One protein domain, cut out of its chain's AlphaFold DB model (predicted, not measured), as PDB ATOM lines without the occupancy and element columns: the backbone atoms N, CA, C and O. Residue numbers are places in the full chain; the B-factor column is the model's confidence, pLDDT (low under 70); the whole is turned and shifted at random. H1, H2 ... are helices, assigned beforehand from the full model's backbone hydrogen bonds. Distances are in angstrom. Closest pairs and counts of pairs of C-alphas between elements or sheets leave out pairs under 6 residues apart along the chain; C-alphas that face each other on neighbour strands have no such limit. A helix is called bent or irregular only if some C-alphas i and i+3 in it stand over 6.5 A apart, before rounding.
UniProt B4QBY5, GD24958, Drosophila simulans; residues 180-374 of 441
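Overview. This is residues 180 to 374 of the 441 residues of the protein "GD24958" of Drosophila simulans (UniProt B4QBY5). A long, narrow helical hairpin, made by the bent helix H1 and by H2, is closed at its turn and spread open toward its other end, where a small, loop-rich head of the short helices H3, H4, H5 and H6 sits between H2's last residues and arm H1a. Near the first residue of H1a lies the short helix H7, and the tail of residues 367 to 374 sticks out beyond. The printed part has 195 residues, with seven named helices in the order H1 to H7 and no named strand: the class is all helix. The whole is extended, with a radius of gyration of the C-alphas of 29.9 A, a rod spanning 115 by 30 by 30 A.

Along the chain. H1, residues 180 to 244, was assigned as one helix by its hydrogen bonds but is bent: C-alphas 204 and 207 are 6.6 A apart. Its arm H1a, residues 180 to 204, begins with C-alpha 180 at (39.175, -25.694, 59.022) and is 36.1 A long; its arm H1b, residues 207 to 244, is 55.4 A long. H2, residues 249 to 292, is 60.4 A long and ends with C-alpha 292 at (28.167, -43.953, 27.239). It has a kink of 32 degrees near residue 285. The short helices are H3, residues 298 to 304; H4, residues 319 to 323; H5, residues 338 to 346; H6, residues 351 to 354; and H7, residues 363 to 367, ending with C-alpha 367 at (45.958, -33.761, 59.720).

Arrangement. H1a and H1b stand at a shallow tilt of 33 degrees, only just short of steep. H1b and H2 form a helical hairpin, running opposite ways at a shallow tilt of 29 degrees; residues 226 to 244 touch residues 252 to 270, and the closest C-alphas, of Ser 240 and Ser 252, are 6.3 A apart. H1a and H2 are apart. Residues 287 to 292 of H2 touch H3, about perpendicular at 81 degrees, with the C-alphas of Ser 291 and Leu 300 closest at 5.1 A. H3 touches H5 at a steep tilt of 54 degrees, opposite ways, with the C-alphas of Gly 301 and Gly 339 closest at 4.9 A. H5 touches H6, closest at the C-alphas of Gly 344 and Val 354, 5.6 A. H4 is close to but not clearly touching H1a, with the C-alphas of Leu 194 and Leu 323 closest at 6.2 A. H7 is close to but not clearly touching H1a, with the C-alphas of Thr 180 and Ile 366 closest at 7.4 A. Every O i to N i+4 pair is within hydrogen-bond range in H1a, H1b, H3, H4, H5 and H7, against 36 of 40 in H2; H6 is too short for such a pair.

Size, cuts and confidence. The two C-alphas farthest apart, of Glu 247 and Lys 374, are 114.6 A apart. The printed part has no cut. The links from H3 to H4 and from H4 to H5 are long, each of 14 residues. The mean pLDDT of the printed part is 77.0; it is under 70 at residues 243 to 251, 307 to 318, 326 to 333 and 362 to 374.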
ATOM      1  N   THR A 180      39.834 -24.451  59.445       77.31
ATOM      2  CA  THR A 180      39.175 -25.694  59.022       77.31
ATOM      3  C   THR A 180      37.666 -25.498  58.879       77.31
ATOM      4  O   THR A 180      37.082 -25.920  57.884       77.31
ATOM      5  N   THR A 181      37.032 -24.810  59.833       80.81
ATOM      6  CA  THR A 181      35.604 -24.472  59.763       80.81
ATOM      7  C   THR A 181      35.299 -23.544  58.587       80.81
ATOM      8  O   THR A 181      34.318 -23.778  57.887       80.81
ATOM      9  N   ALA A 182      36.148 -22.549  58.312       80.38
ATOM     10  CA  ALA A 182      35.984 -21.656  57.165       80.38
ATOM     11  C   ALA A 182      36.081 -22.411  55.823       80.38
ATOM     12  O   ALA A 182      35.220 -22.243  54.960       80.38
ATOM     13  N   ASN A 183      37.063 -23.303  55.669       78.06
ATOM     14  CA  ASN A 183      37.205 -24.126  54.463       78.06
ATOM     15  C   ASN A 183      36.016 -25.088  54.285       78.06
ATOM     16  O   ASN A 183      35.500 -25.246  53.181       78.06
ATOM     17  N   ALA A 184      35.525 -25.691  55.374       77.88
ATOM     18  CA  ALA A 184      34.328 -26.530  55.338       77.88
ATOM     19  C   ALA A 184      33.073 -25.731  54.937       77.88
ATOM     20  O   ALA A 184      32.247 -26.215  54.167       77.88
ATOM     21  N   GLN A 185      32.936 -24.491  55.414       82.88
ATOM     22  CA  GLN A 185      31.848 -23.596  55.007       82.88
ATOM     23  C   GLN A 185      31.933 -23.220  53.521       82.88
ATOM     24  O   GLN A 185      30.900 -23.190  52.853       82.88
ATOM     25  N   GLN A 186      33.136 -22.986  52.987       79.19
ATOM     26  CA  GLN A 186      33.348 -22.733  51.556       79.19
ATOM     27  C   GLN A 186      33.006 -23.947  50.687       79.19
ATOM     28  O   GLN A 186      32.391 -23.797  49.630       79.19
ATOM     29  N   LEU A 187      33.359 -25.156  51.128       79.81
ATOM     30  CA  LEU A 187      32.972 -26.372  50.421       79.81
ATOM     31  C   LEU A 187      31.448 -26.539  50.427       79.81
ATOM     32  O   LEU A 187      30.855 -26.736  49.372       79.81
ATOM     33  N   THR A 188      30.802 -26.373  51.584       81.75
ATOM     34  CA  THR A 188      29.338 -26.452  51.707       81.75
ATOM     35  C   THR A 188      28.629 -25.413  50.838       81.75
ATOM     36  O   THR A 188      27.645 -25.737  50.177       81.75
ATOM     37  N   SER A 189      29.115 -24.168  50.782       82.44
ATOM     38  CA  SER A 189      28.516 -23.139  49.923       82.44
ATOM     39  C   SER A 189      28.702 -23.445  48.435       82.44
ATOM     40  O   SER A 189      27.785 -23.210  47.648       82.44
ATOM     41  N   THR A 190      29.841 -24.030  48.055       80.38
ATOM     42  CA  THR A 190      30.107 -24.483  46.683       80.38
ATOM     43  C   THR A 190      29.209 -25.663  46.307       80.38
ATOM     44  O   THR A 190      28.604 -25.633  45.241       80.38
ATOM     45  N   VAL A 191      29.031 -26.646  47.196       82.62
ATOM     46  CA  VAL A 191      28.108 -27.779  46.999       82.62
ATOM     47  C   VAL A 191      26.659 -27.303  46.900       82.62
ATOM     48  O   VAL A 191      25.937 -27.726  46.004       82.62
ATOM     49  N   ASN A 192      26.228 -26.376  47.754       84.00
ATOM     50  CA  ASN A 192      24.882 -25.804  47.661       84.00
ATOM     51  C   ASN A 192      24.695 -24.991  46.370       84.00
ATOM     52  O   ASN A 192      23.618 -25.012  45.777       84.00
ATOM     53  N   GLY A 193      25.733 -24.283  45.918       83.88
ATOM     54  CA  GLY A 193      25.736 -23.599  44.625       83.88
ATOM     55  C   GLY A 193      25.633 -24.575  43.451       83.88
ATOM     56  O   GLY A 193      24.854 -24.342  42.532       83.88
ATOM     57  N   LEU A 194      26.370 -25.685  43.517       83.19
ATOM     58  CA  LEU A 194      26.314 -26.791  42.565       83.19
ATOM     59  C   LEU A 194      24.911 -27.407  42.511       83.19
ATOM     60  O   LEU A 194      24.361 -27.545  41.425       83.19
ATOM     61  N   LEU A 195      24.319 -27.728  43.666       84.94
ATOM     62  CA  LEU A 195      22.971 -28.295  43.751       84.94
ATOM     63  C   LEU A 195      21.929 -27.368  43.130       84.94
ATOM     64  O   LEU A 195      21.114 -27.834  42.346       84.94
ATOM     65  N   ARG A 196      22.006 -26.058  43.394       84.56
ATOM     66  CA  ARG A 196      21.110 -25.076  42.764       84.56
ATOM     67  C   ARG A 196      21.264 -25.043  41.251       84.56
ATOM     68  O   ARG A 196      20.275 -25.151  40.546       84.56
ATOM     69  N   ARG A 197      22.497 -24.963  40.741       82.69
ATOM     70  CA  ARG A 197      22.742 -24.988  39.288       82.69
ATOM     71  C   ARG A 197      22.254 -26.286  38.652       82.69
ATOM     72  O   ARG A 197      21.765 -26.262  37.527       82.69
ATOM     73  N   LEU A 198      22.408 -27.409  39.350       83.81
ATOM     74  CA  LEU A 198      21.935 -28.706  38.888       83.81
ATOM     75  C   LEU A 198      20.405 -28.758  38.867       83.81
ATOM     76  O   LEU A 198      19.849 -29.239  37.892       83.81
ATOM     77  N   GLU A 199      19.739 -28.234  39.893       87.31
ATOM     78  CA  GLU A 199      18.279 -28.144  39.971       87.31
ATOM     79  C   GLU A 199      17.712 -27.203  38.899       87.31
ATOM     80  O   GLU A 199      16.779 -27.575  38.188       87.31
ATOM     81  N   ASP A 200      18.348 -26.051  38.680       84.94
ATOM     82  CA  ASP A 200      18.004 -25.118  37.604       84.94
ATOM     83  C   ASP A 200      18.170 -25.787  36.229       84.94
ATOM     84  O   ASP A 200      17.257 -25.775  35.402       84.94
ATOM     85  N   THR A 201      19.310 -26.445  35.993       83.12
ATOM     86  CA  THR A 201      19.577 -27.152  34.729       83.12
ATOM     87  C   THR A 201      18.609 -28.314  34.532       83.12
ATOM     88  O   THR A 201      18.096 -28.507  33.433       83.12
ATOM     89  N   TRP A 202      18.321 -29.075  35.589       85.06
ATOM     90  CA  TRP A 202      17.380 -30.187  35.550       85.06
ATOM     91  C   TRP A 202      15.967 -29.707  35.237       85.06
ATOM     92  O   TRP A 202      15.330 -30.268  34.353       85.06
ATOM     93  N   SER A 203      15.498 -28.637  35.880       85.38
ATOM     94  CA  SER A 203      14.179 -28.064  35.598       85.38
ATOM     95  C   SER A 203      14.048 -27.578  34.148       85.38
ATOM     96  O   SER A 203      12.979 -27.708  33.555       85.38
ATOM     97  N   SER A 204      15.144 -27.106  33.542       85.25
ATOM     98  CA  SER A 204      15.190 -26.754  32.120       85.25
ATOM     99  C   SER A 204      15.275 -27.973  31.193       85.25
ATOM    100  O   SER A 204      14.770 -27.913  30.073       85.25
ATOM    101  N   LEU A 205      15.924 -29.062  31.616       83.88
ATOM    102  CA  LEU A 205      16.107 -30.277  30.813       83.88
ATOM    103  C   LEU A 205      14.879 -31.198  30.865       83.88
ATOM    104  O   LEU A 205      14.546 -31.855  29.882       83.88
ATOM    105  N   GLN A 206      14.191 -31.237  32.005       89.38
ATOM    106  CA  GLN A 206      13.027 -32.075  32.268       89.38
ATOM    107  C   GLN A 206      11.905 -31.945  31.221       89.38
ATOM    108  O   GLN A 206      11.425 -32.991  30.777       89.38
ATOM    109  N   PRO A 207      11.476 -30.744  30.776       89.31
ATOM    110  CA  PRO A 207      10.456 -30.640  29.735       89.31
ATOM    111  C   PRO A 207      10.930 -31.234  28.405       89.31
ATOM    112  O   PRO A 207      10.192 -32.006  27.803       89.31
ATOM    113  N   ALA A 208      12.172 -30.968  27.991       83.19
ATOM    114  CA  ALA A 208      12.728 -31.514  26.752       83.19
ATOM    115  C   ALA A 208      12.881 -33.043  26.807       83.19
ATOM    116  O   ALA A 208      12.606 -33.736  25.832       83.19
ATOM    117  N   TYR A 209      13.282 -33.587  27.960       85.12
ATOM    118  CA  TYR A 209      13.350 -35.032  28.176       85.12
ATOM    119  C   TYR A 209      11.966 -35.687  28.104       85.12
ATOM    120  O   TYR A 209      11.805 -36.725  27.465       85.12
ATOM    121  N   ASN A 210      10.961 -35.077  28.738       89.38
ATOM    122  CA  ASN A 210       9.592 -35.583  28.705       89.38
ATOM    123  C   ASN A 210       9.006 -35.528  27.292       89.38
ATOM    124  O   ASN A 210       8.389 -36.498  26.863       89.38
ATOM    125  N   GLU A 211       9.257 -34.446  26.557       88.00
ATOM    126  CA  GLU A 211       8.837 -34.318  25.164       88.00
ATOM    127  C   GLU A 211       9.512 -35.391  24.298       88.00
ATOM    128  O   GLU A 211       8.839 -36.115  23.572       88.00
ATOM    129  N   LEU A 212      10.830 -35.583  24.430       84.00
ATOM    130  CA  LEU A 212      11.560 -36.626  23.703       84.00
ATOM    131  C   LEU A 212      11.019 -38.029  24.016       84.00
ATOM    132  O   LEU A 212      10.920 -38.872  23.123       84.00
ATOM    133  N   LYS A 213      10.659 -38.282  25.278       86.31
ATOM    134  CA  LYS A 213      10.030 -39.537  25.689       86.31
ATOM    135  C   LYS A 213       8.667 -39.724  25.020       86.31
ATOM    136  O   LYS A 213       8.392 -40.814  24.528       86.31
ATOM    137  N   GLU A 214       7.842 -38.686  24.976       89.81
ATOM    138  CA  GLU A 214       6.542 -38.728  24.307       89.81
ATOM    139  C   GLU A 214       6.694 -38.956  22.795       89.81
ATOM    140  O   GLU A 214       6.016 -39.813  22.229       89.81
ATOM    141  N   TRP A 215       7.663 -38.292  22.155       84.81
ATOM    142  CA  TRP A 215       8.035 -38.536  20.759       84.81
ATOM    143  C   TRP A 215       8.495 -39.974  20.519       84.81
ATOM    144  O   TRP A 215       8.126 -40.568  19.507       84.81
ATOM    145  N   ALA A 216       9.276 -40.551  21.434       83.94
ATOM    146  CA  ALA A 216       9.715 -41.938  21.335       83.94
ATOM    147  C   ALA A 216       8.532 -42.912  21.457       83.94
ATOM    148  O   ALA A 216       8.398 -43.815  20.630       83.94
ATOM    149  N   ASP A 217       7.651 -42.707  22.437       86.31
ATOM    150  CA  ASP A 217       6.459 -43.534  22.640       86.31
ATOM    151  C   ASP A 217       5.511 -43.435  21.418       86.31
ATOM    152  O   ASP A 217       5.040 -44.453  20.895       86.31
ATOM    153  N   ALA A 218       5.314 -42.228  20.874       85.31
ATOM    154  CA  ALA A 218       4.548 -41.995  19.650       85.31
ATOM    155  C   ALA A 218       5.192 -42.668  18.427       85.31
ATOM    156  O   ALA A 218       4.508 -43.350  17.660       85.31
ATOM    157  N   TYR A 219       6.509 -42.552  18.265       84.69
ATOM    158  CA  TYR A 219       7.255 -43.184  17.182       84.69
ATOM    159  C   TYR A 219       7.104 -44.716  17.191       84.69
ATOM    160  O   TYR A 219       6.813 -45.321  16.155       84.69
ATOM    161  N   TRP A 220       7.203 -45.350  18.365       84.25
ATOM    162  CA  TRP A 220       6.960 -46.789  18.506       84.25
ATOM    163  C   TRP A 220       5.521 -47.170  18.147       84.25
ATOM    164  O   TRP A 220       5.302 -48.175  17.466       84.25
ATOM    165  N   SER A 221       4.537 -46.358  18.542       86.56
ATOM    166  CA  SER A 221       3.130 -46.598  18.198       86.56
ATOM    167  C   SER A 221       2.869 -46.544  16.684       86.56
ATOM    168  O   SER A 221       2.155 -47.398  16.157       86.56
ATOM    169  N   VAL A 222       3.523 -45.627  15.956       86.06
ATOM    170  CA  VAL A 222       3.461 -45.552  14.485       86.06
ATOM    171  C   VAL A 222       4.021 -46.824  13.849       86.06
ATOM    172  O   VAL A 222       3.426 -47.340  12.902       86.06
ATOM    173  N   GLY A 223       5.106 -47.376  14.402       84.06
ATOM    174  CA  GLY A 223       5.667 -48.659  13.970       84.06
ATOM    175  C   GLY A 223       4.678 -49.824  14.100       84.06
ATOM    176  O   GLY A 223       4.529 -50.619  13.170       84.06
ATOM    177  N   TRP A 224       3.937 -49.897  15.210       86.38
ATOM    178  CA  TRP A 224       2.885 -50.905  15.395       86.38
ATOM    179  C   TRP A 224       1.730 -50.727  14.408       86.38
ATOM    180  O   TRP A 224       1.308 -51.701  13.784       86.38
ATOM    181  N   ILE A 225       1.256 -49.493  14.208       87.06
ATOM    182  CA  ILE A 225       0.188 -49.184  13.244       87.06
ATOM    183  C   ILE A 225       0.615 -49.609  11.834       87.06
ATOM    184  O   ILE A 225      -0.107 -50.352  11.168       87.06
ATOM    185  N   ALA A 226       1.822 -49.233  11.413       83.44
ATOM    186  CA  ALA A 226       2.433 -49.664  10.159       83.44
ATOM    187  C   ALA A 226       2.443 -51.195  10.002       83.44
ATOM    188  O   ALA A 226       1.995 -51.715   8.977       83.44
ATOM    189  N   GLY A 227       2.889 -51.923  11.030       84.56
ATOM    190  CA  GLY A 227       2.890 -53.386  11.035       84.56
ATOM    191  C   GLY A 227       1.490 -53.980  10.864       84.56
ATOM    192  O   GLY A 227       1.295 -54.888  10.054       84.56
ATOM    193  N   THR A 228       0.486 -53.430  11.555       85.88
ATOM    194  CA  THR A 228      -0.902 -53.903  11.424       85.88
ATOM    195  C   THR A 228      -1.479 -53.651  10.031       85.88
ATOM    196  O   THR A 228      -2.161 -54.524   9.497       85.88
ATOM    197  N   VAL A 229      -1.168 -52.515   9.395       83.88
ATOM    198  CA  VAL A 229      -1.624 -52.188   8.031       83.88
ATOM    199  C   VAL A 229      -1.076 -53.191   7.014       83.88
ATOM    200  O   VAL A 229      -1.822 -53.653   6.152       83.88
ATOM    201  N   ILE A 230       0.192 -53.589   7.146       82.44
ATOM    202  CA  ILE A 230       0.804 -54.614   6.286       82.44
ATOM    203  C   ILE A 230       0.081 -55.958   6.451       82.44
ATOM    204  O   ILE A 230      -0.245 -56.608   5.458       82.44
ATOM    205  N   VAL A 231      -0.228 -56.364   7.687       86.44
ATOM    206  CA  VAL A 231      -0.975 -57.608   7.956       86.44
ATOM    207  C   VAL A 231      -2.377 -57.561   7.336       86.44
ATOM    208  O   VAL A 231      -2.791 -58.518   6.682       86.44
ATOM    209  N   TRP A 232      -3.090 -56.441   7.474       82.31
ATOM    210  CA  TRP A 232      -4.414 -56.251   6.869       82.31
ATOM    211  C   TRP A 232      -4.380 -56.320   5.343       82.31
ATOM    212  O   TRP A 232      -5.215 -56.989   4.736       82.31
ATOM    213  N   VAL A 233      -3.394 -55.681   4.716       82.25
ATOM    214  CA  VAL A 233      -3.154 -55.768   3.270       82.25
ATOM    215  C   VAL A 233      -2.957 -57.219   2.825       82.25
ATOM    216  O   VAL A 233      -3.569 -57.651   1.847       82.25
ATOM    217  N   MET A 234      -2.131 -57.983   3.547       81.38
ATOM    218  CA  MET A 234      -1.867 -59.391   3.232       81.38
ATOM    219  C   MET A 234      -3.137 -60.243   3.347       81.38
ATOM    220  O   MET A 234      -3.383 -61.098   2.498       81.38
ATOM    221  N   LEU A 235      -3.988 -59.970   4.342       83.00
ATOM    222  CA  LEU A 235      -5.289 -60.629   4.488       83.00
ATOM    223  C   LEU A 235      -6.254 -60.283   3.346       83.00
ATOM    224  O   LEU A 235      -6.912 -61.178   2.817       83.00
ATOM    225  N   PHE A 236      -6.325 -59.018   2.916       77.06
ATOM    226  CA  PHE A 236      -7.166 -58.622   1.779       77.06
ATOM    227  C   PHE A 236      -6.695 -59.237   0.456       77.06
ATOM    228  O   PHE A 236      -7.525 -59.670  -0.346       77.06
ATOM    229  N   MET A 237      -5.380 -59.341   0.247       76.44
ATOM    230  CA  MET A 237      -4.799 -60.063  -0.891       76.44
ATOM    231  C   MET A 237      -5.182 -61.550  -0.872       76.44
ATOM    232  O   MET A 237      -5.600 -62.087  -1.899       76.44
ATOM    233  N   LEU A 238      -5.125 -62.197   0.298       80.56
ATOM    234  CA  LEU A 238      -5.527 -63.597   0.475       80.56
ATOM    235  C   LEU A 238      -7.020 -63.810   0.159       80.56
ATOM    236  O   LEU A 238      -7.381 -64.743  -0.555       80.56
ATOM    237  N   MET A 239      -7.889 -62.915   0.637       74.50
ATOM    238  CA  MET A 239      -9.333 -62.975   0.368       74.50
ATOM    239  C   MET A 239      -9.661 -62.736  -1.109       74.50
ATOM    240  O   MET A 239     -10.547 -63.391  -1.659       74.50
ATOM    241  N   SER A 240      -8.925 -61.842  -1.775       74.50
ATOM    242  CA  SER A 240      -9.061 -61.630  -3.220       74.50
ATOM    243  C   SER A 240      -8.683 -62.887  -4.014       74.50
ATOM    244  O   SER A 240      -9.408 -63.269  -4.934       74.50
ATOM    245  N   TYR A 241      -7.612 -63.584  -3.609       72.75
ATOM    246  CA  TYR A 241      -7.174 -64.839  -4.231       72.75
ATOM    247  C   TYR A 241      -8.229 -65.952  -4.112       72.75
ATOM    248  O   TYR A 241      -8.510 -66.650  -5.086       72.75
ATOM    249  N   CYS A 242      -8.888 -66.072  -2.954       73.31
ATOM    250  CA  CYS A 242      -9.980 -67.028  -2.753       73.31
ATOM    251  C   CYS A 242     -11.226 -66.709  -3.605       73.31
ATOM    252  O   CYS A 242     -11.872 -67.622  -4.114       73.31
ATOM    253  N   CYS A 243     -11.560 -65.428  -3.796       69.56
ATOM    254  CA  CYS A 243     -12.710 -65.002  -4.606       69.56
ATOM    255  C   CYS A 243     -12.471 -65.112  -6.122       69.56
ATOM    256  O   CYS A 243     -13.427 -65.316  -6.871       69.56
ATOM    257  N   PHE A 244     -11.219 -65.002  -6.580       63.72
ATOM    258  CA  PHE A 244     -10.846 -65.168  -7.991       63.72
ATOM    259  C   PHE A 244     -11.123 -66.593  -8.506       63.72
ATOM    260  O   PHE A 244     -11.527 -66.772  -9.651       63.72
ATOM    261  N   LEU A 245     -11.006 -67.604  -7.640       65.56
ATOM    262  CA  LEU A 245     -11.337 -69.001  -7.955       65.56
ATOM    263  C   LEU A 245     -12.854 -69.258  -8.115       65.56
ATOM    264  O   LEU A 245     -13.233 -70.332  -8.569       65.56
ATOM    265  N   CYS A 246     -13.715 -68.294  -7.759       65.00
ATOM    266  CA  CYS A 246     -15.175 -68.445  -7.683       65.00
ATOM    267  C   CYS A 246     -15.941 -67.664  -8.780       65.00
ATOM    268  O   CYS A 246     -17.092 -67.279  -8.589       65.00
ATOM    269  N   GLU A 247     -15.301 -67.394  -9.926       62.47
ATOM    270  CA  GLU A 247     -15.937 -66.877 -11.161       62.47
ATOM    271  C   GLU A 247     -16.550 -65.451 -11.074       62.47
ATOM    272  O   GLU A 247     -17.322 -65.022 -11.930       62.47
ATOM    273  N   SER A 248     -16.159 -64.649 -10.073       62.94
ATOM    274  CA  SER A 248     -16.599 -63.251  -9.873       62.94
ATOM    275  C   SER A 248     -15.548 -62.234 -10.358       62.94
ATOM    276  O   SER A 248     -14.996 -61.428  -9.602       62.94
ATOM    277  N   ASN A 249     -15.241 -62.277 -11.657       63.88
ATOM    278  CA  ASN A 249     -14.056 -61.622 -12.235       63.88
ATOM    279  C   ASN A 249     -14.103 -60.078 -12.226       63.88
ATOM    280  O   ASN A 249     -13.097 -59.423 -11.959       63.88
ATOM    281  N   ALA A 250     -15.266 -59.465 -12.473       67.94
ATOM    282  CA  ALA A 250     -15.365 -58.005 -12.616       67.94
ATOM    283  C   ALA A 250     -15.296 -57.243 -11.275       67.94
ATOM    284  O   ALA A 250     -14.794 -56.122 -11.224       67.94
ATOM    285  N   LYS A 251     -15.781 -57.842 -10.177       67.81
ATOM    286  CA  LYS A 251     -15.811 -57.196  -8.850       67.81
ATOM    287  C   LYS A 251     -14.506 -57.389  -8.072       67.81
ATOM    288  O   LYS A 251     -14.095 -56.481  -7.357       67.81
ATOM    289  N   SER A 252     -13.831 -58.527  -8.255       70.25
ATOM    290  CA  SER A 252     -12.509 -58.793  -7.664       70.25
ATOM    291  C   SER A 252     -11.432 -57.844  -8.213       70.25
ATOM    292  O   SER A 252     -10.628 -57.320  -7.443       70.25
ATOM    293  N   GLY A 253     -11.476 -57.518  -9.514       73.56
ATOM    294  CA  GLY A 253     -10.507 -56.613 -10.144       73.56
ATOM    295  C   GLY A 253     -10.480 -55.198  -9.547       73.56
ATOM    296  O   GLY A 253      -9.404 -54.644  -9.335       73.56
ATOM    297  N   VAL A 254     -11.639 -54.624  -9.206       78.62
ATOM    298  CA  VAL A 254     -11.720 -53.276  -8.604       78.62
ATOM    299  C   VAL A 254     -11.127 -53.259  -7.191       78.62
ATOM    300  O   VAL A 254     -10.374 -52.347  -6.849       78.62
ATOM    301  N   VAL A 255     -11.412 -54.287  -6.384       77.06
ATOM    302  CA  VAL A 255     -10.849 -54.430  -5.029       77.06
ATOM    303  C   VAL A 255      -9.332 -54.605  -5.093       77.06
ATOM    304  O   VAL A 255      -8.613 -53.991  -4.307       77.06
ATOM    305  N   PHE A 256      -8.836 -55.371  -6.068       76.06
ATOM    306  CA  PHE A 256      -7.403 -55.539  -6.291       76.06
ATOM    307  C   PHE A 256      -6.719 -54.216  -6.676       76.06
ATOM    308  O   PHE A 256      -5.698 -53.869  -6.091       76.06
ATOM    309  N   PHE A 257      -7.304 -53.424  -7.581       80.75
ATOM    310  CA  PHE A 257      -6.751 -52.117  -7.964       80.75
ATOM    311  C   PHE A 257      -6.678 -51.124  -6.794       80.75
ATOM    312  O   PHE A 257      -5.660 -50.450  -6.623       80.75
ATOM    313  N   ILE A 258      -7.727 -51.051  -5.966       81.06
ATOM    314  CA  ILE A 258      -7.743 -50.185  -4.775       81.06
ATOM    315  C   ILE A 258      -6.703 -50.663  -3.753       81.06
ATOM    316  O   ILE A 258      -5.972 -49.842  -3.197       81.06
ATOM    317  N   ALA A 259      -6.584 -51.979  -3.545       78.56
ATOM    318  CA  ALA A 259      -5.571 -52.550  -2.664       78.56
ATOM    319  C   ALA A 259      -4.151 -52.196  -3.133       78.56
ATOM    320  O   ALA A 259      -3.355 -51.716  -2.333       78.56
ATOM    321  N   VAL A 260      -3.842 -52.344  -4.426       81.31
ATOM    322  CA  VAL A 260      -2.523 -51.998  -4.988       81.31
ATOM    323  C   VAL A 260      -2.185 -50.516  -4.781       81.31
ATOM    324  O   VAL A 260      -1.073 -50.203  -4.360       81.31
ATOM    325  N   MET A 261      -3.138 -49.603  -4.993       84.19
ATOM    326  CA  MET A 261      -2.918 -48.167  -4.758       84.19
ATOM    327  C   MET A 261      -2.633 -47.846  -3.284       84.19
ATOM    328  O   MET A 261      -1.715 -47.079  -2.983       84.19
ATOM    329  N   LEU A 262      -3.372 -48.464  -2.357       81.38
ATOM    330  CA  LEU A 262      -3.145 -48.302  -0.917       81.38
ATOM    331  C   LEU A 262      -1.788 -48.871  -0.481       81.38
ATOM    332  O   LEU A 262      -1.106 -48.257   0.339       81.38
ATOM    333  N   ILE A 263      -1.360 -49.994  -1.063       83.06
ATOM    334  CA  ILE A 263      -0.044 -50.593  -0.806       83.06
ATOM    335  C   ILE A 263       1.077 -49.676  -1.286       83.06
ATOM    336  O   ILE A 263       2.041 -49.461  -0.553       83.06
ATOM    337  N   CYS A 264       0.957 -49.110  -2.489       85.19
ATOM    338  CA  CYS A 264       1.954 -48.183  -3.018       85.19
ATOM    339  C   CYS A 264       2.115 -46.950  -2.119       85.19
ATOM    340  O   CYS A 264       3.243 -46.585  -1.787       85.19
ATOM    341  N   LEU A 265       1.010 -46.346  -1.666       84.94
ATOM    342  CA  LEU A 265       1.055 -45.210  -0.740       84.94
ATOM    343  C   LEU A 265       1.656 -45.598   0.619       84.94
ATOM    344  O   LEU A 265       2.536 -44.899   1.119       84.94
ATOM    345  N   ALA A 266       1.248 -46.738   1.187       82.69
ATOM    346  CA  ALA A 266       1.807 -47.241   2.439       82.69
ATOM    347  C   ALA A 266       3.317 -47.508   2.321       82.69
ATOM    348  O   ALA A 266       4.075 -47.135   3.211       82.69
ATOM    349  N   SER A 267       3.778 -48.076   1.204       84.69
ATOM    350  CA  SER A 267       5.199 -48.339   0.951       84.69
ATOM    351  C   SER A 267       6.030 -47.055   0.880       84.69
ATOM    352  O   SER A 267       7.148 -47.021   1.396       84.69
ATOM    353  N   ILE A 268       5.513 -45.982   0.274       88.50
ATOM    354  CA  ILE A 268       6.207 -44.683   0.240       88.50
ATOM    355  C   ILE A 268       6.325 -44.109   1.661       88.50
ATOM    356  O   ILE A 268       7.408 -43.702   2.077       88.50
ATOM    357  N   CYS A 269       5.251 -44.147   2.452       84.62
ATOM    358  CA  CYS A 269       5.293 -43.682   3.840       84.62
ATOM    359  C   CYS A 269       6.251 -44.514   4.710       84.62
ATOM    360  O   CYS A 269       7.022 -43.955   5.488       84.62
ATOM    361  N   LEU A 270       6.248 -45.841   4.549       85.06
ATOM    362  CA  LEU A 270       7.125 -46.755   5.288       85.06
ATOM    363  C   LEU A 270       8.597 -46.574   4.930       85.06
ATOM    364  O   LEU A 270       9.451 -46.660   5.806       85.06
ATOM    365  N   THR A 271       8.906 -46.313   3.660       88.00
ATOM    366  CA  THR A 271      10.290 -46.066   3.232       88.00
ATOM    367  C   THR A 271      10.815 -44.746   3.786       88.00
ATOM    368  O   THR A 271      11.918 -44.729   4.328       88.00
ATOM    369  N   ILE A 272      10.020 -43.669   3.757       87.81
ATOM    370  CA  ILE A 272      10.381 -42.391   4.396       87.81
ATOM    371  C   ILE A 272      10.589 -42.585   5.902       87.81
ATOM    372  O   ILE A 272      11.609 -42.155   6.446       87.81
ATOM    373  N   PHE A 273       9.661 -43.281   6.564       86.56
ATOM    374  CA  PHE A 273       9.775 -43.608   7.982       86.56
ATOM    375  C   PHE A 273      11.050 -44.409   8.268       86.56
ATOM    376  O   PHE A 273      11.813 -44.039   9.155       86.56
ATOM    377  N   GLY A 274      11.341 -45.452   7.490       86.00
ATOM    378  CA  GLY A 274      12.536 -46.284   7.643       86.00
ATOM    379  C   GLY A 274      13.843 -45.508   7.460       86.00
ATOM    380  O   GLY A 274      14.759 -45.662   8.265       86.00
ATOM    381  N   VAL A 275      13.923 -44.622   6.462       90.94
ATOM    382  CA  VAL A 275      15.103 -43.763   6.245       90.94
ATOM    383  C   VAL A 275      15.309 -42.810   7.421       90.94
ATOM    384  O   VAL A 275      16.425 -42.708   7.929       90.94
ATOM    385  N   PHE A 276      14.246 -42.155   7.896       86.44
ATOM    386  CA  PHE A 276      14.325 -41.271   9.062       86.44
ATOM    387  C   PHE A 276      14.763 -42.032  10.321       86.44
ATOM    388  O   PHE A 276      15.636 -41.586  11.060       86.44
ATOM    389  N   SER A 277      14.213 -43.229  10.513       85.69
ATOM    390  CA  SER A 277      14.528 -44.124  11.627       85.69
ATOM    391  C   SER A 277      15.991 -44.552  11.640       85.69
ATOM    392  O   SER A 277      16.637 -44.522  12.684       85.69
ATOM    393  N   LEU A 278      16.534 -44.918  10.477       87.12
ATOM    394  CA  LEU A 278      17.941 -45.287  10.329       87.12
ATOM    395  C   LEU A 278      18.864 -44.083  10.513       87.12
ATOM    396  O   LEU A 278      19.911 -44.214  11.145       87.12
ATOM    397  N   ALA A 279      18.473 -42.912  10.006       88.19
ATOM    398  CA  ALA A 279      19.235 -41.685  10.194       88.19
ATOM    399  C   ALA A 279      19.313 -41.310  11.680       88.19
ATOM    400  O   ALA A 279      20.405 -41.089  12.196       88.19
ATOM    401  N   VAL A 280      18.189 -41.283  12.396       86.06
ATOM    402  CA  VAL A 280      18.177 -40.934  13.823       86.06
ATOM    403  C   VAL A 280      18.820 -42.036  14.663       86.06
ATOM    404  O   VAL A 280      19.717 -41.747  15.448       86.06
ATOM    405  N   GLY A 281      18.426 -43.296  14.469       83.12
ATOM    406  CA  GLY A 281      18.921 -44.434  15.247       83.12
ATOM    407  C   GLY A 281      20.414 -44.694  15.052       83.12
ATOM    408  O   GLY A 281      21.128 -44.902  16.028       83.12
ATOM    409  N   GLY A 282      20.916 -44.611  13.817       84.44
ATOM    410  CA  GLY A 282      22.339 -44.806  13.528       84.44
ATOM    411  C   GLY A 282      23.220 -43.718  14.142       84.44
ATOM    412  O   GLY A 282      24.268 -44.016  14.714       84.44
ATOM    413  N   ASN A 283      22.775 -42.459  14.088       85.19
ATOM    414  CA  ASN A 283      23.485 -41.368  14.751       85.19
ATOM    415  C   ASN A 283      23.368 -41.471  16.280       85.19
ATOM    416  O   ASN A 283      24.363 -41.287  16.974       85.19
ATOM    417  N   ALA A 284      22.195 -41.814  16.816       81.12
ATOM    418  CA  ALA A 284      22.004 -42.000  18.254       81.12
ATOM    419  C   ALA A 284      22.889 -43.125  18.815       81.12
ATOM    420  O   ALA A 284      23.494 -42.952  19.870       81.12
ATOM    421  N   GLU A 285      23.046 -44.235  18.093       83.31
ATOM    422  CA  GLU A 285      23.921 -45.336  18.507       83.31
ATOM    423  C   GLU A 285      25.387 -44.891  18.607       83.31
ATOM    424  O   GLU A 285      26.066 -45.165  19.597       83.31
ATOM    425  N   VAL A 286      25.881 -44.152  17.609       81.25
ATOM    426  CA  VAL A 286      27.279 -43.695  17.576       81.25
ATOM    427  C   VAL A 286      27.540 -42.578  18.587       81.25
ATOM    428  O   VAL A 286      28.576 -42.590  19.252       81.25
ATOM    429  N   PHE A 287      26.630 -41.611  18.715       77.94
ATOM    430  CA  PHE A 287      26.846 -40.436  19.560       77.94
ATOM    431  C   PHE A 287      26.427 -40.631  21.015       77.94
ATOM    432  O   PHE A 287      27.049 -40.028  21.888       77.94
ATOM    433  N   VAL A 288      25.404 -41.443  21.296       79.94
ATOM    434  CA  VAL A 288      24.849 -41.628  22.647       79.94
ATOM    435  C   VAL A 288      25.234 -42.986  23.215       79.94
ATOM    436  O   VAL A 288      25.900 -43.033  24.243       79.94
ATOM    437  N   CYS A 289      24.866 -44.093  22.563       80.94
ATOM    438  CA  CYS A 289      25.102 -45.427  23.126       80.94
ATOM    439  C   CYS A 289      26.596 -45.730  23.227       80.94
ATOM    440  O   CYS A 289      27.106 -46.029  24.306       80.94
ATOM    441  N   ARG A 290      27.329 -45.586  22.123       82.00
ATOM    442  CA  ARG A 290      28.755 -45.907  22.091       82.00
ATOM    443  C   ARG A 290      29.589 -44.966  22.951       82.00
ATOM    444  O   ARG A 290      30.594 -45.404  23.485       82.00
ATOM    445  N   SER A 291      29.180 -43.708  23.121       80.75
ATOM    446  CA  SER A 291      29.894 -42.766  23.989       80.75
ATOM    447  C   SER A 291      29.655 -43.029  25.481       80.75
ATOM    448  O   SER A 291      30.556 -42.775  26.279       80.75
ATOM    449  N   LEU A 292      28.483 -43.558  25.860       77.94
ATOM    450  CA  LEU A 292      28.167 -43.953  27.239       77.94
ATOM    451  C   LEU A 292      28.773 -45.301  27.651       77.94
ATOM    452  O   LEU A 292      28.971 -45.519  28.842       77.94
ATOM    453  N   TYR A 293      29.002 -46.205  26.697       78.25
ATOM    454  CA  TYR A 293      29.553 -47.545  26.940       78.25
ATOM    455  C   TYR A 293      31.043 -47.669  26.581       78.25
ATOM    456  O   TYR A 293      31.588 -48.767  26.618       78.25
ATOM    457  N   ASP A 294      31.696 -46.570  26.204       81.00
ATOM    458  CA  ASP A 294      33.142 -46.531  25.975       81.00
ATOM    459  C   ASP A 294      33.885 -46.641  27.316       81.00
ATOM    460  O   ASP A 294      33.640 -45.826  28.205       81.00
ATOM    461  N   ASP A 295      34.816 -47.594  27.444       75.88
ATOM    462  CA  ASP A 295      35.551 -47.888  28.693       75.88
ATOM    463  C   ASP A 295      36.308 -46.663  29.251       75.88
ATOM    464  O   ASP A 295      36.572 -46.549  30.448       75.88
ATOM    465  N   ASP A 296      36.680 -45.729  28.374       75.00
ATOM    466  CA  ASP A 296      37.416 -44.520  28.741       75.00
ATOM    467  C   ASP A 296      36.555 -43.244  28.710       75.00
ATOM    468  O   ASP A 296      37.070 -42.157  28.989       75.00
ATOM    469  N   TYR A 297      35.267 -43.337  28.348       81.19
ATOM    470  CA  TYR A 297      34.364 -42.191  28.159       81.19
ATOM    471  C   TYR A 297      34.961 -41.065  27.286       81.19
ATOM    472  O   TYR A 297      34.587 -39.893  27.401       81.19
ATOM    473  N   ASN A 298      35.903 -41.394  26.396       76.62
ATOM    474  CA  ASN A 298      36.705 -40.414  25.662       76.62
ATOM    475  C   ASN A 298      35.846 -39.622  24.674       76.62
ATOM    476  O   ASN A 298      36.031 -38.416  24.493       76.62
ATOM    477  N   MET A 299      34.898 -40.297  24.022       76.31
ATOM    478  CA  MET A 299      33.978 -39.661  23.079       76.31
ATOM    479  C   MET A 299      32.970 -38.754  23.794       76.31
ATOM    480  O   MET A 299      32.692 -37.658  23.310       76.31
ATOM    481  N   LEU A 300      32.492 -39.165  24.973       77.50
ATOM    482  CA  LEU A 300      31.601 -38.364  25.812       77.50
ATOM    483  C   LEU A 300      32.312 -37.110  26.342       77.50
ATOM    484  O   LEU A 300      31.775 -36.008  26.243       77.50
ATOM    485  N   GLY A 301      33.557 -37.264  26.804       75.56
ATOM    486  CA  GLY A 301      34.428 -36.148  27.168       75.56
ATOM    487  C   GLY A 301      34.629 -35.180  26.000       75.56
ATOM    488  O   GLY A 301      34.422 -33.988  26.153       75.56
ATOM    489  N   LYS A 302      34.918 -35.665  24.787       75.62
ATOM    490  CA  LYS A 302      35.071 -34.799  23.597       75.62
ATOM    491  C   LYS A 302      33.781 -34.117  23.130       75.62
ATOM    492  O   LYS A 302      33.862 -33.108  22.428       75.62
ATOM    493  N   LEU A 303      32.606 -34.661  23.446       74.75
ATOM    494  CA  LEU A 303      31.327 -34.024  23.127       74.75
ATOM    495  C   LEU A 303      31.003 -32.893  24.110       74.75
ATOM    496  O   LEU A 303      30.583 -31.823  23.668       74.75
ATOM    497  N   LEU A 304      31.196 -33.141  25.410       75.25
ATOM    498  CA  LEU A 304      30.710 -32.284  26.496       75.25
ATOM    499  C   LEU A 304      31.796 -31.422  27.159       75.25
ATOM    500  O   LEU A 304      31.509 -30.280  27.508       75.25
ATOM    501  N   ASP A 305      33.027 -31.904  27.336       71.69
ATOM    502  CA  ASP A 305      34.106 -31.085  27.902       71.69
ATOM    503  C   ASP A 305      34.576 -30.007  26.922       71.69
ATOM    504  O   ASP A 305      34.420 -30.128  25.709       71.69
ATOM    505  N   LYS A 306      35.179 -28.935  27.448       72.44
ATOM    506  CA  LYS A 306      35.701 -27.819  26.650       72.44
ATOM    507  C   LYS A 306      37.220 -27.946  26.470       72.44
ATOM    508  O   LYS A 306      37.916 -28.135  27.468       72.44
ATOM    509  N   PRO A 307      37.768 -27.770  25.252       61.56
ATOM    510  CA  PRO A 307      37.064 -27.546  23.992       61.56
ATOM    511  C   PRO A 307      36.555 -28.874  23.411       61.56
ATOM    512  O   PRO A 307      37.334 -29.791  23.155       61.56
ATOM    513  N   GLY A 308      35.249 -28.953  23.175       64.94
ATOM    514  CA  GLY A 308      34.580 -30.139  22.641       64.94
ATOM    515  C   GLY A 308      33.691 -29.797  21.458       64.94
ATOM    516  O   GLY A 308      33.519 -28.625  21.119       64.94
ATOM    517  N   TYR A 309      33.104 -30.816  20.831       67.25
ATOM    518  CA  TYR A 309      32.244 -30.640  19.656       67.25
ATOM    519  C   TYR A 309      31.045 -29.719  19.929       67.25
ATOM    520  O   TYR A 309      30.694 -28.923  19.059       67.25
ATOM    521  N   ALA A 310      30.450 -29.775  21.128       66.38
ATOM    522  CA  ALA A 310      29.337 -28.896  21.501       66.38
ATOM    523  C   ALA A 310      29.787 -27.478  21.908       66.38
ATOM    524  O   ALA A 310      29.047 -26.516  21.713       66.38
ATOM    525  N   TYR A 311      31.008 -27.328  22.432       64.12
ATOM    526  CA  TYR A 311      31.508 -26.087  23.039       64.12
ATOM    527  C   TYR A 311      32.844 -25.639  22.431       64.12
ATOM    528  O   TYR A 311      33.815 -25.354  23.132       64.12
ATOM    529  N   ALA A 312      32.897 -25.554  21.101       57.62
ATOM    530  CA  ALA A 312      34.124 -25.266  20.352       57.62
ATOM    531  C   ALA A 312      34.707 -23.848  20.564       57.62
ATOM    532  O   ALA A 312      35.862 -23.607  20.220       57.62
ATOM    533  N   ARG A 313      33.924 -22.892  21.094       55.72
ATOM    534  CA  ARG A 313      34.310 -21.469  21.259       55.72
ATOM    535  C   ARG A 313      34.553 -21.021  22.700       55.72
ATOM    536  O   ARG A 313      34.882 -19.857  22.916       55.72
ATOM    537  N   GLU A 314      34.381 -21.899  23.677       59.16
ATOM    538  CA  GLU A 314      34.468 -21.542  25.094       59.16
ATOM    539  C   GLU A 314      35.827 -21.946  25.703       59.16
ATOM    540  O   GLU A 314      36.493 -22.838  25.173       59.16
ATOM    541  N   PRO A 315      36.295 -21.255  26.766       57.19
ATOM    542  CA  PRO A 315      37.628 -21.469  27.340       57.19
ATOM    543  C   PRO A 315      37.850 -22.914  27.816       57.19
ATOM    544  O   PRO A 315      36.898 -23.631  28.110       57.19
ATOM    545  N   GLN A 316      39.125 -23.320  27.911       59.91
ATOM    546  CA  GLN A 316      39.585 -24.673  28.277       59.91
ATOM    547  C   GLN A 316      39.377 -25.017  29.763       59.91
ATOM    548  O   GLN A 316      40.319 -25.360  30.477       59.91
ATOM    549  N   THR A 317      38.156 -24.879  30.262       60.06
ATOM    550  CA  THR A 317      37.761 -25.375  31.579       60.06
ATOM    551  C   THR A 317      36.726 -26.474  31.372       60.06
ATOM    552  O   THR A 317      35.702 -26.261  30.721       60.06
ATOM    553  N   GLY A 318      37.007 -27.682  31.877       66.25
ATOM    554  CA  GLY A 318      36.063 -28.803  31.799       66.25
ATOM    555  C   GLY A 318      34.704 -28.433  32.405       66.25
ATOM    556  O   GLY A 318      34.639 -27.605  33.319       66.25
ATOM    557  N   ILE A 319      33.613 -29.046  31.925       73.50
ATOM    558  CA  ILE A 319      32.248 -28.734  32.400       73.50
ATOM    559  C   ILE A 319      32.147 -28.879  33.921       73.50
ATOM    560  O   ILE A 319      31.540 -28.047  34.593       73.50
ATOM    561  N   ILE A 320      32.803 -29.902  34.470       76.50
ATOM    562  CA  ILE A 320      32.844 -30.169  35.908       76.50
ATOM    563  C   ILE A 320      33.555 -29.041  36.666       76.50
ATOM    564  O   ILE A 320      33.093 -28.637  37.730       76.50
ATOM    565  N   GLY A 321      34.630 -28.481  36.108       73.12
ATOM    566  CA  GLY A 321      35.351 -27.349  36.693       73.12
ATOM    567  C   GLY A 321      34.530 -26.057  36.733       73.12
ATOM    568  O   GLY A 321      34.618 -25.301  37.704       73.12
ATOM    569  N   GLU A 322      33.698 -25.813  35.717       75.56
ATOM    570  CA  GLU A 322      32.761 -24.679  35.705       75.56
ATOM    571  C   GLU A 322      31.604 -24.903  36.686       75.56
ATOM    572  O   GLU A 322      31.176 -23.989  37.399       75.56
ATOM    573  N   LEU A 323      31.123 -26.143  36.780       74.50
ATOM    574  CA  LEU A 323      30.026 -26.500  37.665       74.50
ATOM    575  C   LEU A 323      30.439 -26.426  39.146       74.50
ATOM    576  O   LEU A 323      29.686 -25.899  39.963       74.50
ATOM    577  N   LEU A 324      31.668 -26.845  39.468       74.88
ATOM    578  CA  LEU A 324      32.303 -26.728  40.790       74.88
ATOM    579  C   LEU A 324      32.884 -25.333  41.071       74.88
ATOM    580  O   LEU A 324      33.536 -25.126  42.095       74.88
ATOM    581  N   ARG A 325      32.683 -24.356  40.182       76.94
ATOM    582  CA  ARG A 325      33.237 -23.013  40.360       76.94
ATOM    583  C   ARG A 325      32.633 -22.332  41.597       76.94
ATOM    584  O   ARG A 325      31.409 -22.148  41.636       76.94
ATOM    585  N   PRO A 326      33.458 -21.887  42.566       68.94
ATOM    586  CA  PRO A 326      32.955 -21.260  43.779       68.94
ATOM    587  C   PRO A 326      32.187 -19.967  43.478       68.94
ATOM    588  O   PRO A 326      32.480 -19.229  42.530       68.94
ATOM    589  N   VAL A 327      31.172 -19.698  44.298       64.12
ATOM    590  CA  VAL A 327      30.283 -18.539  44.147       64.12
ATOM    591  C   VAL A 327      31.097 -17.247  44.297       64.12
ATOM    592  O   VAL A 327      31.761 -17.046  45.310       64.12
ATOM    593  N   GLY A 328      31.062 -16.375  43.283       63.19
ATOM    594  CA  GLY A 328      31.777 -15.087  43.279       63.19
ATOM    595  C   GLY A 328      33.186 -15.096  42.669       63.19
ATOM    596  O   GLY A 328      33.809 -14.041  42.588       63.19
ATOM    597  N   VAL A 329      33.690 -16.242  42.196       67.50
ATOM    598  CA  VAL A 329      35.007 -16.351  41.540       67.50
ATOM    599  C   VAL A 329      34.820 -16.666  40.056       67.50
ATOM    600  O   VAL A 329      34.059 -17.563  39.719       67.50
ATOM    601  N   ASN A 330      35.512 -15.950  39.162       60.00
ATOM    602  CA  ASN A 330      35.412 -16.112  37.697       60.00
ATOM    603  C   ASN A 330      36.385 -17.147  37.098       60.00
ATOM    604  O   ASN A 330      36.580 -17.183  35.888       60.00
ATOM    605  N   ARG A 331      37.034 -17.966  37.929       64.62
ATOM    606  CA  ARG A 331      37.990 -18.993  37.496       64.62
ATOM    607  C   ARG A 331      37.638 -20.325  38.144       64.62
ATOM    608  O   ARG A 331      37.348 -20.355  39.340       64.62
ATOM    609  N   SER A 332      37.665 -21.403  37.364       65.44
ATOM    610  CA  SER A 332      37.538 -22.763  37.882       65.44
ATOM    611  C   SER A 332      38.776 -23.110  38.704       65.44
ATOM    612  O   SER A 332      39.907 -22.912  38.263       65.44
ATOM    613  N   VAL A 333      38.555 -23.618  39.911       67.06
ATOM    614  CA  VAL A 333      39.630 -24.055  40.815       67.06
ATOM    615  C   VAL A 333      40.079 -25.484  40.480       67.06
ATOM    616  O   VAL A 333      41.213 -25.860  40.756       67.06
ATOM    617  N   VAL A 334      39.203 -26.250  39.829       70.62
ATOM    618  CA  VAL A 334      39.403 -27.653  39.461       70.62
ATOM    619  C   VAL A 334      39.369 -27.788  37.942       70.62
ATOM    620  O   VAL A 334      38.507 -27.197  37.290       70.62
ATOM    621  N   ASN A 335      40.289 -28.578  37.387       72.56
ATOM    622  CA  ASN A 335      40.312 -28.938  35.972       72.56
ATOM    623  C   ASN A 335      40.162 -30.457  35.825       72.56
ATOM    624  O   ASN A 335      41.146 -31.178  35.669       72.56
ATOM    625  N   VAL A 336      38.924 -30.938  35.941       75.44
ATOM    626  CA  VAL A 336      38.572 -32.353  35.769       75.44
ATOM    627  C   VAL A 336      37.629 -32.465  34.578       75.44
ATOM    628  O   VAL A 336      36.637 -31.737  34.505       75.44
ATOM    629  N   GLY A 337      37.961 -33.357  33.646       78.56
ATOM    630  CA  GLY A 337      37.084 -33.711  32.530       78.56
ATOM    631  C   GLY A 337      35.994 -34.694  32.956       78.56
ATOM    632  O   GLY A 337      36.194 -35.508  33.864       78.56
ATOM    633  N   LEU A 338      34.848 -34.647  32.284       80.62
ATOM    634  CA  LEU A 338      33.701 -35.522  32.511       80.62
ATOM    635  C   LEU A 338      34.075 -37.007  32.420       80.62
ATOM    636  O   LEU A 338      33.690 -37.784  33.292       80.62
ATOM    637  N   GLY A 339      34.871 -37.391  31.418       80.38
ATOM    638  CA  GLY A 339      35.303 -38.784  31.253       80.38
ATOM    639  C   GLY A 339      36.180 -39.281  32.408       80.38
ATOM    640  O   GLY A 339      35.983 -40.382  32.916       80.38
ATOM    641  N   GLN A 340      37.087 -38.431  32.905       82.44
ATOM    642  CA  GLN A 340      37.932 -38.755  34.060       82.44
ATOM    643  C   GLN A 340      37.102 -38.910  35.342       82.44
ATOM    644  O   GLN A 340      37.371 -39.809  36.140       82.44
ATOM    645  N   ALA A 341      36.085 -38.065  35.529       83.38
ATOM    646  CA  ALA A 341      35.196 -38.161  36.679       83.38
ATOM    647  C   ALA A 341      34.343 -39.438  36.652       83.38
ATOM    648  O   ALA A 341      34.265 -40.142  37.658       83.38
ATOM    649  N   LEU A 342      33.748 -39.762  35.499       83.75
ATOM    650  CA  LEU A 342      32.924 -40.960  35.319       83.75
ATOM    651  C   LEU A 342      33.728 -42.239  35.538       83.75
ATOM    652  O   LEU A 342      33.308 -43.088  36.320       83.75
ATOM    653  N   ARG A 343      34.925 -42.326  34.953       83.94
ATOM    654  CA  ARG A 343      35.841 -43.450  35.167       83.94
ATOM    655  C   ARG A 343      36.255 -43.587  36.632       83.94
ATOM    656  O   ARG A 343      36.314 -44.692  37.165       83.94
ATOM    657  N   GLY A 344      36.537 -42.469  37.302       82.88
ATOM    658  CA  GLY A 344      36.828 -42.462  38.736       82.88
ATOM    659  C   GLY A 344      35.666 -43.026  39.559       82.88
ATOM    660  O   GLY A 344      35.885 -43.844  40.453       82.88
ATOM    661  N   CYS A 345      34.429 -42.650  39.220       84.44
ATOM    662  CA  CYS A 345      33.232 -43.190  39.864       84.44
ATOM    663  C   CYS A 345      33.006 -44.676  39.554       84.44
ATOM    664  O   CYS A 345      32.679 -45.431  40.465       84.44
ATOM    665  N   GLU A 346      33.211 -45.110  38.310       83.06
ATOM    666  CA  GLU A 346      33.104 -46.518  37.907       83.06
ATOM    667  C   GLU A 346      34.095 -47.403  38.679       83.06
ATOM    668  O   GLU A 346      33.750 -48.479  39.165       83.06
ATOM    669  N   GLN A 347      35.313 -46.902  38.896       85.69
ATOM    670  CA  GLN A 347      36.348 -47.573  39.683       85.69
ATOM    671  C   GLN A 347      36.133 -47.479  41.207       85.69
ATOM    672  O   GLN A 347      37.024 -47.854  41.970       85.69
ATOM    673  N   ASN A 348      34.976 -46.988  41.673       81.12
ATOM    674  CA  ASN A 348      34.658 -46.760  43.090       81.12
ATOM    675  C   ASN A 348      35.701 -45.896  43.826       81.12
ATOM    676  O   ASN A 348      35.944 -46.072  45.024       81.12
ATOM    677  N   GLN A 349      36.341 -44.958  43.126       83.88
ATOM    678  CA  GLN A 349      37.276 -44.035  43.759       83.88
ATOM    679  C   GLN A 349      36.523 -43.020  44.628       83.88
ATOM    680  O   GLN A 349      35.382 -42.643  44.358       83.88
ATOM    681  N   ALA A 350      37.180 -42.542  45.688       80.56
ATOM    682  CA  ALA A 350      36.599 -41.536  46.566       80.56
ATOM    683  C   ALA A 350      36.359 -40.222  45.806       80.56
ATOM    684  O   ALA A 350      37.275 -39.687  45.176       80.56
ATOM    685  N   SER A 351      35.160 -39.654  45.952       80.19
ATOM    686  CA  SER A 351      34.763 -38.383  45.328       80.19
ATOM    687  C   SER A 351      35.749 -37.242  45.604       80.19
ATOM    688  O   SER A 351      36.008 -36.422  44.728       80.19
ATOM    689  N   TYR A 352      36.368 -37.227  46.788       76.94
ATOM    690  CA  TYR A 352      37.398 -36.254  47.150       76.94
ATOM    691  C   TYR A 352      38.601 -36.262  46.187       76.94
ATOM    692  O   TYR A 352      39.072 -35.194  45.799       76.94
ATOM    693  N   ASN A 353      39.059 -37.445  45.762       80.62
ATOM    694  CA  ASN A 353      40.176 -37.588  44.824       80.62
ATOM    695  C   ASN A 353      39.730 -37.348  43.379       80.62
ATOM    696  O   ASN A 353      40.411 -36.649  42.634       80.62
ATOM    697  N   VAL A 354      38.577 -37.903  42.993       82.50
ATOM    698  CA  VAL A 354      38.054 -37.830  41.617       82.50
ATOM    699  C   VAL A 354      37.807 -36.384  41.187       82.50
ATOM    700  O   VAL A 354      38.196 -35.983  40.093       82.50
ATOM    701  N   PHE A 355      37.207 -35.582  42.064       80.81
ATOM    702  CA  PHE A 355      36.897 -34.179  41.795       80.81
ATOM    703  C   PHE A 355      37.991 -33.211  42.276       80.81
ATOM    704  O   PHE A 355      37.762 -32.004  42.262       80.81
ATOM    705  N   GLN A 356      39.158 -33.713  42.709       80.00
ATOM    706  CA  GLN A 356      40.294 -32.904  43.181       80.00
ATOM    707  C   GLN A 356      39.873 -31.838  44.214       80.00
ATOM    708  O   GLN A 356      40.149 -30.642  44.086       80.00
ATOM    709  N   LEU A 357      39.153 -32.267  45.260       79.00
ATOM    710  CA  LEU A 357      38.669 -31.367  46.317       79.00
ATOM    711  C   LEU A 357      39.795 -30.835  47.217       79.00
ATOM    712  O   LEU A 357      39.537 -29.986  48.075       79.00
ATOM    713  N   ASP A 358      41.036 -31.288  47.027       73.19
ATOM    714  CA  ASP A 358      42.217 -30.785  47.732       73.19
ATOM    715  C   ASP A 358      42.423 -29.279  47.519       73.19
ATOM    716  O   ASP A 358      42.887 -28.586  48.433       73.19
ATOM    717  N   ALA A 359      41.990 -28.768  46.363       70.62
ATOM    718  CA  ALA A 359      42.036 -27.355  46.030       70.62
ATOM    719  C   ALA A 359      41.057 -26.502  46.866       70.62
ATOM    720  O   ALA A 359      41.275 -25.302  47.032       70.62
ATOM    721  N   PHE A 360      40.014 -27.114  47.443       70.06
ATOM    722  CA  PHE A 360      39.069 -26.462  48.359       70.06
ATOM    723  C   PHE A 360      39.394 -26.739  49.829       70.06
ATOM    724  O   PHE A 360      39.385 -25.836  50.664       70.06
ATOM    725  N   VAL A 361      39.683 -27.996  50.167       71.75
ATOM    726  CA  VAL A 361      39.980 -28.424  51.535       71.75
ATOM    727  C   VAL A 361      41.183 -29.341  51.496       71.75
ATOM    728  O   VAL A 361      41.045 -30.525  51.226       71.75
ATOM    729  N   ASN A 362      42.366 -28.825  51.812       66.00
ATOM    730  CA  ASN A 362      43.574 -29.638  51.859       66.00
ATOM    731  C   ASN A 362      43.649 -30.429  53.182       66.00
ATOM    732  O   ASN A 362      43.960 -29.874  54.237       66.00
ATOM    733  N   THR A 363      43.361 -31.730  53.126       62.88
ATOM    734  CA  THR A 363      43.313 -32.620  54.302       62.88
ATOM    735  C   THR A 363      44.696 -32.955  54.871       62.88
ATOM    736  O   THR A 363      44.820 -33.175  56.079       62.88
ATOM    737  N   SER A 364      45.758 -32.930  54.058       62.34
ATOM    738  CA  SER A 364      47.124 -33.220  54.517       62.34
ATOM    739  C   SER A 364      47.708 -32.087  55.367       62.34
ATOM    740  O   SER A 364      48.390 -32.349  56.352       62.34
ATOM    741  N   LYS A 365      47.354 -30.829  55.075       60.12
ATOM    742  CA  LYS A 365      47.714 -29.670  55.918       60.12
ATOM    743  C   LYS A 365      46.964 -29.617  57.253       60.12
ATOM    744  O   LYS A 365      47.422 -28.965  58.184       60.12
ATOM    745  N   ILE A 366      45.794 -30.251  57.337       58.62
ATOM    746  CA  ILE A 366      44.941 -30.228  58.537       58.62
ATOM    747  C   ILE A 366      45.280 -31.392  59.482       58.62
ATOM    748  O   ILE A 366      45.167 -31.246  60.696       58.62
ATOM    749  N   SER A 367      45.700 -32.540  58.943       54.56
ATOM    750  CA  SER A 367      45.958 -33.761  59.720       54.56
ATOM    751  C   SER A 367      47.379 -33.872  60.280       54.56
ATOM    752  O   SER A 367      47.589 -34.602  61.249       54.56
ATOM    753  N   ASP A 368      48.351 -33.139  59.731       53.16
ATOM    754  CA  ASP A 368      49.734 -33.214  60.195       53.16
ATOM    755  C   ASP A 368      50.015 -32.236  61.349       53.16
ATOM    756  O   ASP A 368      50.380 -31.075  61.149       53.16
ATOM    757  N   LEU A 369      49.904 -32.723  62.593       51.69
ATOM    758  CA  LEU A 369      50.329 -31.970  63.780       51.69
ATOM    759  C   LEU A 369      51.819 -31.567  63.730       51.69
ATOM    760  O   LEU A 369      52.201 -30.616  64.415       51.69
ATOM    761  N   ARG A 370      52.669 -32.237  62.927       52.03
ATOM    762  CA  ARG A 370      54.098 -31.896  62.801       52.03
ATOM    763  C   ARG A 370      54.354 -30.640  61.973       52.03
ATOM    764  O   ARG A 370      55.410 -30.032  62.131       52.03
ATOM    765  N   GLN A 371      53.391 -30.196  61.162       52.09
ATOM    766  CA  GLN A 371      53.456 -28.886  60.502       52.09
ATOM    767  C   GLN A 371      53.291 -27.719  61.481       52.09
ATOM    768  O   GLN A 371      53.536 -26.569  61.114       52.09
ATOM    769  N   PHE A 372      52.948 -28.002  62.743       56.06
ATOM    770  CA  PHE A 372      52.913 -27.034  63.832       56.06
ATOM    771  C   PHE A 372      54.084 -27.283  64.797       56.06
ATOM    772  O   PHE A 372      53.869 -27.657  65.954       56.06
ATOM    773  N   PRO A 373      55.343 -27.042  64.372       54.22
ATOM    774  CA  PRO A 373      56.524 -27.295  65.198       54.22
ATOM    775  C   PRO A 373      56.487 -26.496  66.499       54.22
ATOM    776  O   PRO A 373      57.034 -26.950  67.495       54.22
ATOM    777  N   LYS A 374      55.782 -25.356  66.518       51.81
ATOM    778  CA  LYS A 374      55.556 -24.532  67.711       51.81
ATOM    779  C   LYS A 374      54.671 -25.205  68.762       51.81
ATOM    780  O   LYS A 374      54.863 -24.971  69.941       51.81
TER     781      LYS A 374